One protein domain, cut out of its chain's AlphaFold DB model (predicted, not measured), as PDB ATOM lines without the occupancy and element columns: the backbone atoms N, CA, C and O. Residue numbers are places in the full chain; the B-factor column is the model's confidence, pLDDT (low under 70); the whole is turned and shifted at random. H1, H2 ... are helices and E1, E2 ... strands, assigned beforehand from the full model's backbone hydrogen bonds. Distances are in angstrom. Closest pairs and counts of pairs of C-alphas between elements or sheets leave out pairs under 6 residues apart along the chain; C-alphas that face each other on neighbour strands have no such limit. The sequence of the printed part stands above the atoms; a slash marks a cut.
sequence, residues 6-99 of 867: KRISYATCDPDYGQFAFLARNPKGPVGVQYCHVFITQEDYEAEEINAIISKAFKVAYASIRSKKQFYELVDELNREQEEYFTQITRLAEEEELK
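What this domain is: This is residues 6 to 99 of the 867 residues of an uncharacterized protein of Strongylocentrotus purpuratus (UniProt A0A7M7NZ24). A small three-stranded sheet has the helix H1 along one face and its other face bare; from the far end of H1 a longer helix, H2, folds back to make a narrow V with it, and residues 79 to 99 of H2 stick out free, well away from the sheet. The printed part has 94 residues, with three named strands and then two named helices along the chain, E1 E2 E3 H1 H2. The sheet runs E1 - E2 - E3, antiparallel throughout, and the class is mixed, helices and strands. The whole is loose, with a radius of gyration of the C-alphas of 17.7 A, and spans 61 by 40 by 14 A, only just flat.

Where its parts are: Begin with the sheet: find C-alpha 8 at (97.653, -43.166, -25.708), where E1, residues 8 to 14, starts its 18.0 A. E2 takes residues 19 to 25 over 20.3 A, and E3 residues 34 to 40 over 19.9 A. Next find C-alpha 44 at (92.695, -37.243, -4.497); from there H1 runs 34.5 A to residue 66. H2, residues 68 to 99, covers 46.8 A and ends at C-alpha 99, at (64.365, -39.597, 6.669).

How they stand to each other: Look first at the meander E1 E2 E3, each strand the antiparallel neighbour of the one before. E1 and E2 form a hairpin at 170 degrees, with N 12 and O 21 2.9 A apart, within hydrogen-bond range. E2 and E3 form another at 159 degrees, where N 37 and O 22 are 2.9 A apart, also within range. The edge strands are E1 and E3. With H1 on one face, the sheet makes two layers, a helix layer and a strand layer. H1 has a height over the sheet of 9.6 A and runs along the strands, at 24 degrees to E1 on the local plane. It lies over E1 and only just over E2, on which 3 of its C-alphas fall. The closest C-alphas of E1 and H1 are those of Cys 13 and Ala 47, 5.8 A apart. Residues 60 to 64 of H1 touch residues 70 to 75 of H2, closest at the C-alphas of Ala 63 and Phe 71, 4.8 A apart. These helices form a helical hairpin, running opposite ways at a shallow tilt of 31 degrees. H2 is not on the sheet and is apart from its three strands. O i to N i+4 pairs are within hydrogen-bond range in 16 of 19 cases in H1 and 26 of 28 in H2.

The domain as a whole: The two C-alphas farthest apart, those of Pro 30 and Lys 99, are 61.4 A apart. The printed part has no cut and no long link. The mean pLDDT of the printed part is 81.8; look for values under 70 at residues 27, 31, 62 and 64 to 72.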
ATOM      1  N   LYS A   6      93.696 -41.884 -29.647       77.81
ATOM      2  CA  LYS A   6      94.196 -43.019 -30.461       77.81
ATOM      3  C   LYS A   6      95.726 -43.248 -30.400       77.81
ATOM      4  O   LYS A   6      96.234 -44.134 -31.082       77.81
ATOM      5  N   ARG A   7      96.477 -42.420 -29.665       82.12
ATOM      6  CA  ARG A   7      97.937 -42.489 -29.477       82.12
ATOM      7  C   ARG A   7      98.355 -42.764 -28.034       82.12
ATOM      8  O   ARG A   7      99.551 -42.939 -27.801       82.12
ATOM      9  N   ILE A   8      97.414 -42.768 -27.094       87.19
ATOM     10  CA  ILE A   8      97.653 -43.166 -25.708       87.19
ATOM     11  C   ILE A   8      97.545 -44.698 -25.655       87.19
ATOM     12  O   ILE A   8      96.640 -45.278 -26.249       87.19
ATOM     13  N   SER A   9      98.517 -45.357 -25.030       84.94
ATOM     14  CA  SER A   9      98.631 -46.822 -24.956       84.94
ATOM     15  C   SER A   9      98.231 -47.385 -23.592       84.94
ATOM     16  O   SER A   9      97.873 -48.554 -23.505       84.94
ATOM     17  N   TYR A  10      98.333 -46.571 -22.542       87.31
ATOM     18  CA  TYR A  10      98.048 -46.934 -21.156       87.31
ATOM     19  C   TYR A  10      97.741 -45.666 -20.346       87.31
ATOM     20  O   TYR A  10      98.271 -44.597 -20.669       87.31
ATOM     21  N   ALA A  11      96.908 -45.794 -19.317       92.06
ATOM     22  CA  ALA A  11      96.596 -44.763 -18.333       92.06
ATOM     23  C   ALA A  11      96.413 -45.425 -16.956       92.06
ATOM     24  O   ALA A  11      95.997 -46.583 -16.890       92.06
ATOM     25  N   THR A  12      96.760 -44.710 -15.889       92.44
ATOM     26  CA  THR A  12      96.638 -45.158 -14.496       92.44
ATOM     27  C   THR A  12      96.557 -43.953 -13.560       92.44
ATOM     28  O   THR A  12      97.068 -42.884 -13.888       92.44
ATOM     29  N   CYS A  13      95.961 -44.132 -12.386       93.75
ATOM     30  CA  CYS A  13      96.016 -43.180 -11.278       93.75
ATOM     31  C   CYS A  13      96.581 -43.847 -10.017       93.75
ATOM     32  O   CYS A  13      96.616 -45.075  -9.926       93.75
ATOM     33  N   ASP A  14      97.010 -43.016  -9.077       92.44
ATOM     34  CA  ASP A  14      97.370 -43.350  -7.704       92.44
ATOM     35  C   ASP A  14      96.703 -42.282  -6.806       92.44
ATOM     36  O   ASP A  14      97.197 -41.149  -6.743       92.44
ATOM     37  N   PRO A  15      95.512 -42.572  -6.239       88.12
ATOM     38  CA  PRO A  15      94.677 -41.563  -5.586       88.12
ATOM     39  C   PRO A  15      95.294 -41.056  -4.281       88.12
ATOM     40  O   PRO A  15      95.226 -39.859  -4.025       88.12
ATOM     41  N   ASP A  16      95.991 -41.916  -3.528       89.94
ATOM     42  CA  ASP A  16      96.637 -41.597  -2.240       89.94
ATOM     43  C   ASP A  16      97.701 -40.479  -2.345       89.94
ATOM     44  O   ASP A  16      98.158 -39.943  -1.333       89.94
ATOM     45  N   TYR A  17      98.113 -40.133  -3.570       88.19
ATOM     46  CA  TYR A  17      99.058 -39.058  -3.872       88.19
ATOM     47  C   TYR A  17      98.537 -38.056  -4.918       88.19
ATOM     48  O   TYR A  17      99.340 -37.295  -5.469       88.19
ATOM     49  N   GLY A  18      97.241 -38.089  -5.254       89.31
ATOM     50  CA  GLY A  18      96.648 -37.261  -6.308       89.31
ATOM     51  C   GLY A  18      97.351 -37.404  -7.664       89.31
ATOM     52  O   GLY A  18      97.505 -36.432  -8.398       89.31
ATOM     53  N   GLN A  19      97.883 -38.583  -8.001       92.25
ATOM     54  CA  GLN A  19      98.706 -38.755  -9.199       92.25
ATOM     55  C   GLN A  19      97.928 -39.404 -10.341       92.25
ATOM     56  O   GLN A  19      97.333 -40.469 -10.196       92.25
ATOM     57  N   PHE A  20      97.996 -38.799 -11.526       93.94
ATOM     58  CA  PHE A  20      97.489 -39.386 -12.765       93.94
ATOM     59  C   PHE A  20      98.607 -39.492 -13.803       93.94
ATOM     60  O   PHE A  20      99.358 -38.542 -14.020       93.94
ATOM     61  N   ALA A  21      98.718 -40.636 -14.478       93.25
ATOM     62  CA  ALA A  21      99.753 -40.884 -15.471       93.25
ATOM     63  C   ALA A  21      99.206 -41.547 -16.741       93.25
ATOM     64  O   ALA A  21      98.447 -42.514 -16.685       93.25
ATOM     65  N   PHE A  22      99.660 -41.088 -17.912       92.50
ATOM     66  CA  PHE A  22      99.384 -41.754 -19.187       92.50
ATOM     67  C   PHE A  22     100.618 -41.889 -20.080       92.50
ATOM     68  O   PHE A  22     101.546 -41.081 -20.046       92.50
ATOM     69  N   LEU A  23     100.614 -42.926 -20.918       91.38
ATOM     70  CA  LEU A  23     101.714 -43.278 -21.813       91.38
ATOM     71  C   LEU A  23     101.300 -43.056 -23.275       91.38
ATOM     72  O   LEU A  23     100.421 -43.757 -23.775       91.38
ATOM     73  N   ALA A  24     101.919 -42.105 -23.980       90.94
ATOM     74  CA  ALA A  24     101.495 -41.680 -25.319       90.94
ATOM     75  C   ALA A  24     102.608 -41.680 -26.379       90.94
ATOM     76  O   ALA A  24     103.790 -41.510 -26.090       90.94
ATOM     77  N   ARG A  25     102.217 -41.832 -27.651       84.44
ATOM     78  CA  ARG A  25     103.112 -41.740 -28.820       84.44
ATOM     79  C   ARG A  25     102.960 -40.397 -29.532       84.44
ATOM     80  O   ARG A  25     101.846 -39.938 -29.790       84.44
ATOM     81  N   ASN A  26     104.079 -39.777 -29.904       80.81
ATOM     82  CA  ASN A  26     104.068 -38.504 -30.631       80.81
ATOM     83  C   ASN A  26     103.655 -38.684 -32.107       80.81
ATOM     84  O   ASN A  26     104.055 -39.661 -32.740       80.81
ATOM     85  N   PRO A  27     102.895 -37.744 -32.707       65.25
ATOM     86  CA  PRO A  27     102.318 -37.907 -34.048       65.25
ATOM     87  C   PRO A  27     103.334 -37.957 -35.198       65.25
ATOM     88  O   PRO A  27     102.971 -38.371 -36.296       65.25
ATOM     89  N   LYS A  28     104.578 -37.535 -34.945       70.62
ATOM     90  CA  LYS A  28     105.725 -37.585 -35.869       70.62
ATOM     91  C   LYS A  28     106.988 -38.149 -35.189       70.62
ATOM     92  O   LYS A  28     108.094 -37.895 -35.652       70.62
ATOM     93  N   GLY A  29     106.832 -38.832 -34.050       70.38
ATOM     94  CA  GLY A  29     107.956 -39.395 -33.295       70.38
ATOM     95  C   GLY A  29     108.486 -40.699 -33.911       70.38
ATOM     96  O   GLY A  29     107.753 -41.352 -34.659       70.38
ATOM     97  N   PRO A  30     109.730 -41.101 -33.597       70.06
ATOM     98  CA  PRO A  30     110.260 -42.401 -33.998       70.06
ATOM     99  C   PRO A  30     109.419 -43.547 -33.415       70.06
ATOM    100  O   PRO A  30     108.992 -43.513 -32.258       70.06
ATOM    101  N   VAL A  31     109.175 -44.575 -34.232       68.81
ATOM    102  CA  VAL A  31     108.370 -45.742 -33.844       68.81
ATOM    103  C   VAL A  31     109.085 -46.501 -32.725       68.81
ATOM    104  O   VAL A  31     110.234 -46.899 -32.888       68.81
ATOM    105  N   GLY A  32     108.398 -46.690 -31.598       72.88
ATOM    106  CA  GLY A  32     108.941 -47.311 -30.385       72.88
ATOM    107  C   GLY A  32     109.168 -46.334 -29.228       72.88
ATOM    108  O   GLY A  32     109.157 -46.768 -28.082       72.88
ATOM    109  N   VAL A  33     109.280 -45.021 -29.476       80.19
ATOM    110  CA  VAL A  33     109.377 -44.035 -28.385       80.19
ATOM    111  C   VAL A  33     107.983 -43.671 -27.869       80.19
ATOM    112  O   VAL A  33     107.146 -43.114 -28.587       80.19
ATOM    113  N   GLN A  34     107.753 -43.986 -26.597       85.12
ATOM    114  CA  GLN A  34     106.590 -43.588 -25.812       85.12
ATOM    115  C   GLN A  34     107.009 -42.567 -24.750       85.12
ATOM    116  O   GLN A  34     108.098 -42.651 -24.189       85.12
ATOM    117  N   TYR A  35     106.128 -41.611 -24.480       85.62
ATOM    118  CA  TYR A  35     106.304 -40.565 -23.482       85.62
ATOM    119  C   TYR A  35     105.346 -40.838 -22.331       85.62
ATOM    120  O   TYR A  35     104.147 -41.016 -22.559       85.62
ATOM    121  N   CYS A  36     105.868 -40.895 -21.107       89.88
ATOM    122  CA  CYS A  36     105.043 -40.888 -19.910       89.88
ATOM    123  C   CYS A  36     104.765 -39.432 -19.526       89.88
ATOM    124  O   CYS A  36     105.683 -38.615 -19.463       89.88
ATOM    125  N   HIS A  37     103.496 -39.117 -19.303       89.44
ATOM    126  CA  HIS A  37     103.039 -37.832 -18.805       89.44
ATOM    127  C   HIS A  37     102.405 -38.082 -17.444       89.44
ATOM    128  O   HIS A  37     101.411 -38.802 -17.375       89.44
ATOM    129  N   VAL A  38     103.003 -37.520 -16.396       92.31
ATOM    130  CA  VAL A  38     102.510 -37.592 -15.016       92.31
ATOM    131  C   VAL A  38     101.998 -36.211 -14.621       92.31
ATOM    132  O   VAL A  38     102.613 -35.196 -14.951       92.31
ATOM    133  N   PHE A  39     100.865 -36.198 -13.935       90.81
ATOM    134  CA  PHE A  39     100.150 -35.034 -13.441       90.81
ATOM    135  C   PHE A  39      99.887 -35.242 -11.952       90.81
ATOM    136  O   PHE A  39      99.723 -36.378 -11.508       90.81
ATOM    137  N   ILE A  40      99.845 -34.141 -11.209       93.50
ATOM    138  CA  ILE A  40      99.431 -34.116  -9.808       93.50
ATOM    139  C   ILE A  40      98.169 -33.251  -9.766       93.50
ATOM    140  O   ILE A  40      98.186 -32.130 -10.286       93.50
ATOM    141  N   THR A  41      97.085 -33.805  -9.243       92.38
ATOM    142  CA  THR A  41      95.789 -33.151  -9.053       92.38
ATOM    143  C   THR A  41      95.785 -32.296  -7.788       92.38
ATOM    144  O   THR A  41      96.752 -32.298  -7.024       92.38
ATOM    145  N   GLN A  42      94.729 -31.508  -7.576       88.69
ATOM    146  CA  GLN A  42      94.575 -30.763  -6.318       88.69
ATOM    147  C   GLN A  42      93.878 -31.591  -5.238       88.69
ATOM    148  O   GLN A  42      94.122 -31.367  -4.054       88.69
ATOM    149  N   GLU A  43      93.041 -32.543  -5.649       88.56
ATOM    150  CA  GLU A  43      92.288 -33.429  -4.765       88.56
ATOM    151  C   GLU A  43      92.424 -34.887  -5.233       88.56
ATOM    152  O   GLU A  43      92.569 -35.169  -6.427       88.56
ATOM    153  N   ASP A  44      92.388 -35.821  -4.284       85.56
ATOM    154  CA  ASP A  44      92.695 -37.243  -4.497       85.56
ATOM    155  C   ASP A  44      91.732 -37.902  -5.505       85.56
ATOM    156  O   ASP A  44      92.138 -38.658  -6.391       85.56
ATOM    157  N   TYR A  45      90.445 -37.539  -5.428       90.62
ATOM    158  CA  TYR A  45      89.390 -38.065  -6.301       90.62
ATOM    159  C   TYR A  45      89.491 -37.558  -7.751       90.62
ATOM    160  O   TYR A  45      89.030 -38.236  -8.671       90.62
ATOM    161  N   GLU A  46      90.105 -36.392  -7.986       92.06
ATOM    162  CA  GLU A  46      90.267 -35.811  -9.328       92.06
ATOM    163  C   GLU A  46      91.128 -36.744 -10.205       92.06
ATOM    164  O   GLU A  46      90.866 -36.914 -11.399       92.06
ATOM    165  N   ALA A  47      92.110 -37.436  -9.608       91.06
ATOM    166  CA  ALA A  47      92.950 -38.407 -10.307       91.06
ATOM    167  C   ALA A  47      92.162 -39.661 -10.733       91.06
ATOM    168  O   ALA A  47      92.378 -40.184 -11.834       91.06
ATOM    169  N   GLU A  48      91.217 -40.116  -9.902       91.19
ATOM    170  CA  GLU A  48      90.301 -41.210 -10.245       91.19
ATOM    171  C   GLU A  48      89.311 -40.794 -11.338       91.19
ATOM    172  O   GLU A  48      89.121 -41.538 -12.302       91.19
ATOM    173  N   GLU A  49      88.722 -39.597 -11.240       93.38
ATOM    174  CA  GLU A  49      87.764 -39.084 -12.225       93.38
ATOM    175  C   GLU A  49      88.415 -38.929 -13.609       93.38
ATOM    176  O   GLU A  49      87.879 -39.419 -14.609       93.38
ATOM    177  N   ILE A  50      89.615 -38.345 -13.683       92.00
ATOM    178  CA  ILE A  50      90.384 -38.226 -14.933       92.00
ATOM    179  C   ILE A  50      90.673 -39.614 -15.534       92.00
ATOM    180  O   ILE A  50      90.486 -39.825 -16.741       92.00
ATOM    181  N   ASN A  51      91.081 -40.585 -14.709       92.75
ATOM    182  CA  ASN A  51      91.334 -41.953 -15.160       92.75
ATOM    183  C   ASN A  51      90.047 -42.660 -15.631       92.75
ATOM    184  O   ASN A  51      90.060 -43.369 -16.643       92.75
ATOM    185  N   ALA A  52      88.916 -42.426 -14.959       91.94
ATOM    186  CA  ALA A  52      87.604 -42.946 -15.335       91.94
ATOM    187  C   ALA A  52      87.113 -42.355 -16.668       91.94
ATOM    188  O   ALA A  52      86.682 -43.108 -17.546       91.94
ATOM    189  N   ILE A  53      87.246 -41.040 -16.876       92.94
ATOM    190  CA  ILE A  53      86.903 -40.347 -18.129       92.94
ATOM    191  C   ILE A  53      87.734 -40.893 -19.297       92.94
ATOM    192  O   ILE A  53      87.186 -41.246 -20.347       92.94
ATOM    193  N   ILE A  54      89.052 -41.019 -19.120       90.88
ATOM    194  CA  ILE A  54      89.959 -41.534 -20.155       90.88
ATOM    195  C   ILE A  54      89.687 -43.021 -20.430       90.88
ATOM    196  O   ILE A  54      89.627 -43.429 -21.592       90.88
ATOM    197  N   SER A  55      89.396 -43.817 -19.398       87.94
ATOM    198  CA  SER A  55      88.952 -45.209 -19.545       87.94
ATOM    199  C   SER A  55      87.613 -45.333 -20.285       87.94
ATOM    200  O   SER A  55      87.476 -46.190 -21.163       87.94
ATOM    201  N   LYS A  56      86.637 -44.455 -20.008       87.94
ATOM    202  CA  LYS A  56      85.355 -44.388 -20.736       87.94
ATOM    203  C   LYS A  56      85.604 -44.087 -22.216       87.94
ATOM    204  O   LYS A  56      85.108 -44.799 -23.089       87.94
ATOM    205  N   ALA A  57      86.442 -43.091 -22.498       88.38
ATOM    206  CA  ALA A  57      86.806 -42.707 -23.856       88.38
ATOM    207  C   ALA A  57      87.536 -43.838 -24.610       88.38
ATOM    208  O   ALA A  57      87.263 -44.061 -25.793       88.38
ATOM    209  N   PHE A  58      88.405 -44.606 -23.940       87.25
ATOM    210  CA  PHE A  58      89.032 -45.801 -24.516       87.25
ATOM    211  C   PHE A  58      88.019 -46.899 -24.868       87.25
ATOM    212  O   PHE A  58      88.100 -47.435 -25.975       87.25
ATOM    213  N   LYS A  59      87.058 -47.220 -23.985       83.56
ATOM    214  CA  LYS A  59      85.992 -48.208 -24.264       83.56
ATOM    215  C   LYS A  59      85.220 -47.839 -25.540       83.56
ATOM    216  O   LYS A  59      85.113 -48.652 -26.458       83.56
ATOM    217  N   VAL A  60      84.772 -46.584 -25.630       83.06
ATOM    218  CA  VAL A  60      84.048 -46.026 -26.789       83.06
ATOM    219  C   VAL A  60      84.908 -46.067 -28.063       83.06
ATOM    220  O   VAL A  60      84.459 -46.537 -29.112       83.06
ATOM    221  N   ALA A  61      86.178 -45.655 -27.982       77.88
ATOM    222  CA  ALA A  61      87.102 -45.712 -29.114       77.88
ATOM    223  C   ALA A  61      87.374 -47.152 -29.587       77.88
ATOM    224  O   ALA A  61      87.435 -47.391 -30.795       77.88
ATOM    225  N   TYR A  62      87.495 -48.117 -28.674       69.88
ATOM    226  CA  TYR A  62      87.717 -49.523 -29.008       69.88
ATOM    227  C   TYR A  62      86.491 -50.162 -29.679       69.88
ATOM    228  O   TYR A  62      86.635 -50.845 -30.695       69.88
ATOM    229  N   ALA A  63      85.278 -49.873 -29.195       71.25
ATOM    230  CA  ALA A  63      84.040 -50.326 -29.832       71.25
ATOM    231  C   ALA A  63      83.907 -49.810 -31.277       71.25
ATOM    232  O   ALA A  63      83.550 -50.576 -32.174       71.25
ATOM    233  N   SER A  64      84.311 -48.556 -31.531       65.06
ATOM    234  CA  SER A  64      84.273 -47.940 -32.872       65.06
ATOM    235  C   SER A  64      85.136 -48.665 -33.916       65.06
ATOM    236  O   SER A  64      84.886 -48.556 -35.115       65.06
ATOM    237  N   ILE A  65      86.143 -49.420 -33.462       65.38
ATOM    238  CA  ILE A  65      87.062 -50.189 -34.309       65.38
ATOM    239  C   ILE A  65      86.486 -51.575 -34.647       65.38
ATOM    240  O   ILE A  65      86.869 -52.150 -35.665       65.38
ATOM    241  N   ARG A  66      85.574 -52.126 -33.826       57.28
ATOM    242  CA  ARG A  66      85.137 -53.530 -33.943       57.28
ATOM    243  C   ARG A  66      83.938 -53.722 -34.874       57.28
ATOM    244  O   ARG A  66      83.967 -54.634 -35.694       57.28
ATOM    245  N   SER A  67      82.928 -52.851 -34.808       59.28
ATOM    246  CA  SER A  67      81.932 -52.651 -35.878       59.28
ATOM    247  C   SER A  67      81.078 -51.403 -35.613       59.28
ATOM    248  O   SER A  67      80.871 -51.027 -34.460       59.28
ATOM    249  N   LYS A  68      80.499 -50.789 -36.663       53.72
ATOM    250  CA  LYS A  68      79.537 -49.680 -36.482       53.72
ATOM    251  C   LYS A  68      78.317 -50.089 -35.640       53.72
ATOM    252  O   LYS A  68      77.804 -49.254 -34.912       53.72
ATOM    253  N   LYS A  69      77.866 -51.352 -35.712       52.38
ATOM    254  CA  LYS A  69      76.693 -51.837 -34.960       52.38
ATOM    255  C   LYS A  69      76.977 -51.910 -33.453       52.38
ATOM    256  O   LYS A  69      76.272 -51.276 -32.680       52.38
ATOM    257  N   GLN A  70      78.061 -52.589 -33.068       57.34
ATOM    258  CA  GLN A  70      78.472 -52.735 -31.661       57.34
ATOM    259  C   GLN A  70      78.913 -51.411 -31.017       57.34
ATOM    260  O   GLN A  70      78.912 -51.290 -29.797       57.34
ATOM    261  N   PHE A  71      79.301 -50.415 -31.821       55.88
ATOM    262  CA  PHE A  71      79.618 -49.078 -31.324       55.88
ATOM    263  C   PHE A  71      78.397 -48.369 -30.730       55.88
ATOM    264  O   PHE A  71      78.477 -47.919 -29.592       55.88
ATOM    265  N   TYR A  72      77.283 -48.283 -31.467       61.97
ATOM    266  CA  TYR A  72      76.070 -47.635 -30.954       61.97
ATOM    267  C   TYR A  72      75.483 -48.412 -29.774       61.97
ATOM    268  O   TYR A  72      75.195 -47.819 -28.747       61.97
ATOM    269  N   GLU A  73      75.438 -49.742 -29.879       71.81
ATOM    270  CA  GLU A  73      74.966 -50.650 -28.826       71.81
ATOM    271  C   GLU A  73      75.704 -50.431 -27.488       71.81
ATOM    272  O   GLU A  73      75.062 -50.246 -26.456       71.81
ATOM    273  N   LEU A  74      77.044 -50.331 -27.505       72.12
ATOM    274  CA  LEU A  74      77.824 -50.037 -26.295       72.12
ATOM    275  C   LEU A  74      77.708 -48.573 -25.837       72.12
ATOM    276  O   LEU A  74      77.798 -48.309 -24.643       72.12
ATOM    277  N   VAL A  75      77.545 -47.609 -26.750       74.69
ATOM    278  CA  VAL A  75      77.356 -46.192 -26.384       74.69
ATOM    279  C   VAL A  75      76.007 -45.983 -25.695       74.69
ATOM    280  O   VAL A  75      75.959 -45.306 -24.672       74.69
ATOM    281  N   ASP A  76      74.941 -46.594 -26.206       74.81
ATOM    282  CA  ASP A  76      73.596 -46.496 -25.638       74.81
ATOM    283  C   ASP A  76      73.521 -47.205 -24.273       74.81
ATOM    284  O   ASP A  76      72.989 -46.640 -23.319       74.81
ATOM    285  N   GLU A  77      74.138 -48.384 -24.130       84.94
ATOM    286  CA  GLU A  77      74.259 -49.085 -22.842       84.94
ATOM    287  C   GLU A  77      75.061 -48.279 -21.804       84.94
ATOM    288  O   GLU A  77      74.610 -48.090 -20.678       84.94
ATOM    289  N   LEU A  78      76.207 -47.721 -22.195       76.00
ATOM    290  CA  LEU A  78      77.081 -46.932 -21.320       76.00
ATOM    291  C   LEU A  78      76.513 -45.537 -20.975       76.00
ATOM    292  O   LEU A  78      76.975 -44.885 -20.033       76.00
ATOM    293  N   ASN A  79      75.530 -45.057 -21.739       78.38
ATOM    294  CA  ASN A  79      74.724 -43.890 -21.383       78.38
ATOM    295  C   ASN A  79      73.597 -44.288 -20.419       78.38
ATOM    296  O   ASN A  79      73.421 -43.612 -19.404       78.38
ATOM    297  N   ARG A  80      72.918 -45.420 -20.661       83.75
ATOM    298  CA  ARG A  80      71.917 -45.999 -19.748       83.75
ATOM    299  C   ARG A  80      72.500 -46.232 -18.350       83.75
ATOM    300  O   ARG A  80      71.899 -45.792 -17.378       83.75
ATOM    301  N   GLU A  81      73.698 -46.813 -18.246       85.19
ATOM    302  CA  GLU A  81      74.414 -46.995 -16.969       85.19
ATOM    303  C   GLU A  81      74.609 -45.671 -16.201       85.19
ATOM    304  O   GLU A  81      74.476 -45.639 -14.977       85.19
ATOM    305  N   GLN A  82      74.894 -44.558 -16.891       71.38
ATOM    306  CA  GLN A  82      75.048 -43.254 -16.234       71.38
ATOM    307  C   GLN A  82      73.712 -42.599 -15.865       71.38
ATOM    308  O   GLN A  82      73.634 -41.956 -14.818       71.38
ATOM    309  N   GLU A  83      72.661 -42.774 -16.668       82.12
ATOM    310  CA  GLU A  83      71.306 -42.330 -16.311       82.12
ATOM    311  C   GLU A  83      70.760 -43.114 -15.106       82.12
ATOM    312  O   GLU A  83      70.195 -42.515 -14.187       82.12
ATOM    313  N   GLU A  84      70.995 -44.428 -15.050       85.31
ATOM    314  CA  GLU A  84      70.665 -45.295 -13.913       85.31
ATOM    315  C   GLU A  84      71.435 -44.874 -12.649       85.31
ATOM    316  O   GLU A  84      70.816 -44.655 -11.605       85.31
ATOM    317  N   TYR A  85      72.753 -44.657 -12.740       80.31
ATOM    318  CA  TYR A  85      73.587 -44.187 -11.624       80.31
ATOM    319  C   TYR A  85      73.159 -42.806 -11.097       80.31
ATOM    320  O   TYR A  85      72.991 -42.617  -9.890       80.31
ATOM    321  N   PHE A  86      72.907 -41.839 -11.987       81.62
ATOM    322  CA  PHE A  86      72.445 -40.504 -11.596       81.62
ATOM    323  C   PHE A  86      71.040 -40.540 -10.971       81.62
ATOM    324  O   PHE A  86      70.764 -39.842  -9.989       81.62
ATOM    325  N   THR A  87      70.158 -41.405 -11.483       84.12
ATOM    326  CA  THR A  87      68.836 -41.673 -10.895       84.12
ATOM    327  C   THR A  87      68.963 -42.305  -9.508       84.12
ATOM    328  O   THR A  87      68.238 -41.921  -8.590       84.12
ATOM    329  N   GLN A  88      69.912 -43.225  -9.316       87.12
ATOM    330  CA  GLN A  88      70.166 -43.872  -8.030       87.12
ATOM    331  C   GLN A  88      70.685 -42.880  -6.979       87.12
ATOM    332  O   GLN A  88      70.157 -42.858  -5.868       87.12
ATOM    333  N   ILE A  89      71.632 -42.000  -7.332       84.25
ATOM    334  CA  ILE A  89      72.091 -40.910  -6.448       84.25
ATOM    335  C   ILE A  89      70.941 -39.955  -6.106       84.25
ATOM    336  O   ILE A  89      70.735 -39.642  -4.934       84.25
ATOM    337  N   THR A  90      70.158 -39.534  -7.105       81.69
ATOM    338  CA  THR A  90      69.004 -38.641  -6.895       81.69
ATOM    339  C   THR A  90      68.011 -39.260  -5.910       81.69
ATOM    340  O   THR A  90      67.603 -38.613  -4.947       81.69
ATOM    341  N   ARG A  91      67.691 -40.546  -6.087       85.62
ATOM    342  CA  ARG A  91      66.811 -41.297  -5.191       85.62
ATOM    343  C   ARG A  91      67.377 -41.432  -3.774       85.62
ATOM    344  O   ARG A  91      66.621 -41.302  -2.817       85.62
ATOM    345  N   LEU A  92      68.676 -41.693  -3.620       85.25
ATOM    346  CA  LEU A  92      69.310 -41.788  -2.298       85.25
ATOM    347  C   LEU A  92      69.228 -40.453  -1.543       85.25
ATOM    348  O   LEU A  92      68.883 -40.452  -0.362       85.25
ATOM    349  N   ALA A  93      69.443 -39.330  -2.236       82.44
ATOM    350  CA  ALA A  93      69.271 -37.994  -1.669       82.44
ATOM    351  C   ALA A  93      67.806 -37.699  -1.285       82.44
ATOM    352  O   ALA A  93      67.552 -37.144  -0.217       82.44
ATOM    353  N   GLU A  94      66.825 -38.112  -2.098       83.12
ATOM    354  CA  GLU A  94      65.398 -37.996  -1.757       83.12
ATOM    355  C   GLU A  94      65.005 -38.880  -0.558       83.12
ATOM    356  O   GLU A  94      64.266 -38.436   0.323       83.12
ATOM    357  N   GLU A  95      65.519 -40.112  -0.470       80.88
ATOM    358  CA  GLU A  95      65.283 -41.011   0.668       80.88
ATOM    359  C   GLU A  95      65.960 -40.515   1.961       80.88
ATOM    360  O   GLU A  95      65.418 -40.718   3.050       80.88
ATOM    361  N   GLU A  96      67.108 -39.839   1.873       77.25
ATOM    362  CA  GLU A  96      67.735 -39.146   3.006       77.25
ATOM    363  C   GLU A  96      66.935 -37.903   3.427       77.25
ATOM    364  O   GLU A  96      66.640 -37.734   4.613       77.25
ATOM    365  N   GLU A  97      66.474 -37.085   2.475       75.25
ATOM    366  CA  GLU A  97      65.624 -35.925   2.765       75.25
ATOM    367  C   GLU A  97      64.278 -36.348   3.393       75.25
ATOM    368  O   GLU A  97      63.756 -35.668   4.279       75.25
ATOM    369  N   LEU A  98      63.724 -37.500   2.992       74.62
ATOM    370  CA  LEU A  98      62.534 -38.109   3.598       74.62
ATOM    371  C   LEU A  98      62.786 -38.617   5.025       74.62
ATOM    372  O   LEU A  98      61.929 -38.427   5.890       74.62
ATOM    373  N   LYS A  99      63.957 -39.210   5.304       72.06
ATOM    374  CA  LYS A  99      64.365 -39.597   6.669       72.06
ATOM    375  C   LYS A  99      64.520 -38.360   7.560       72.06
ATOM    376  O   LYS A  99      63.941 -38.321   8.643       72.06
TER     377      LYS A  99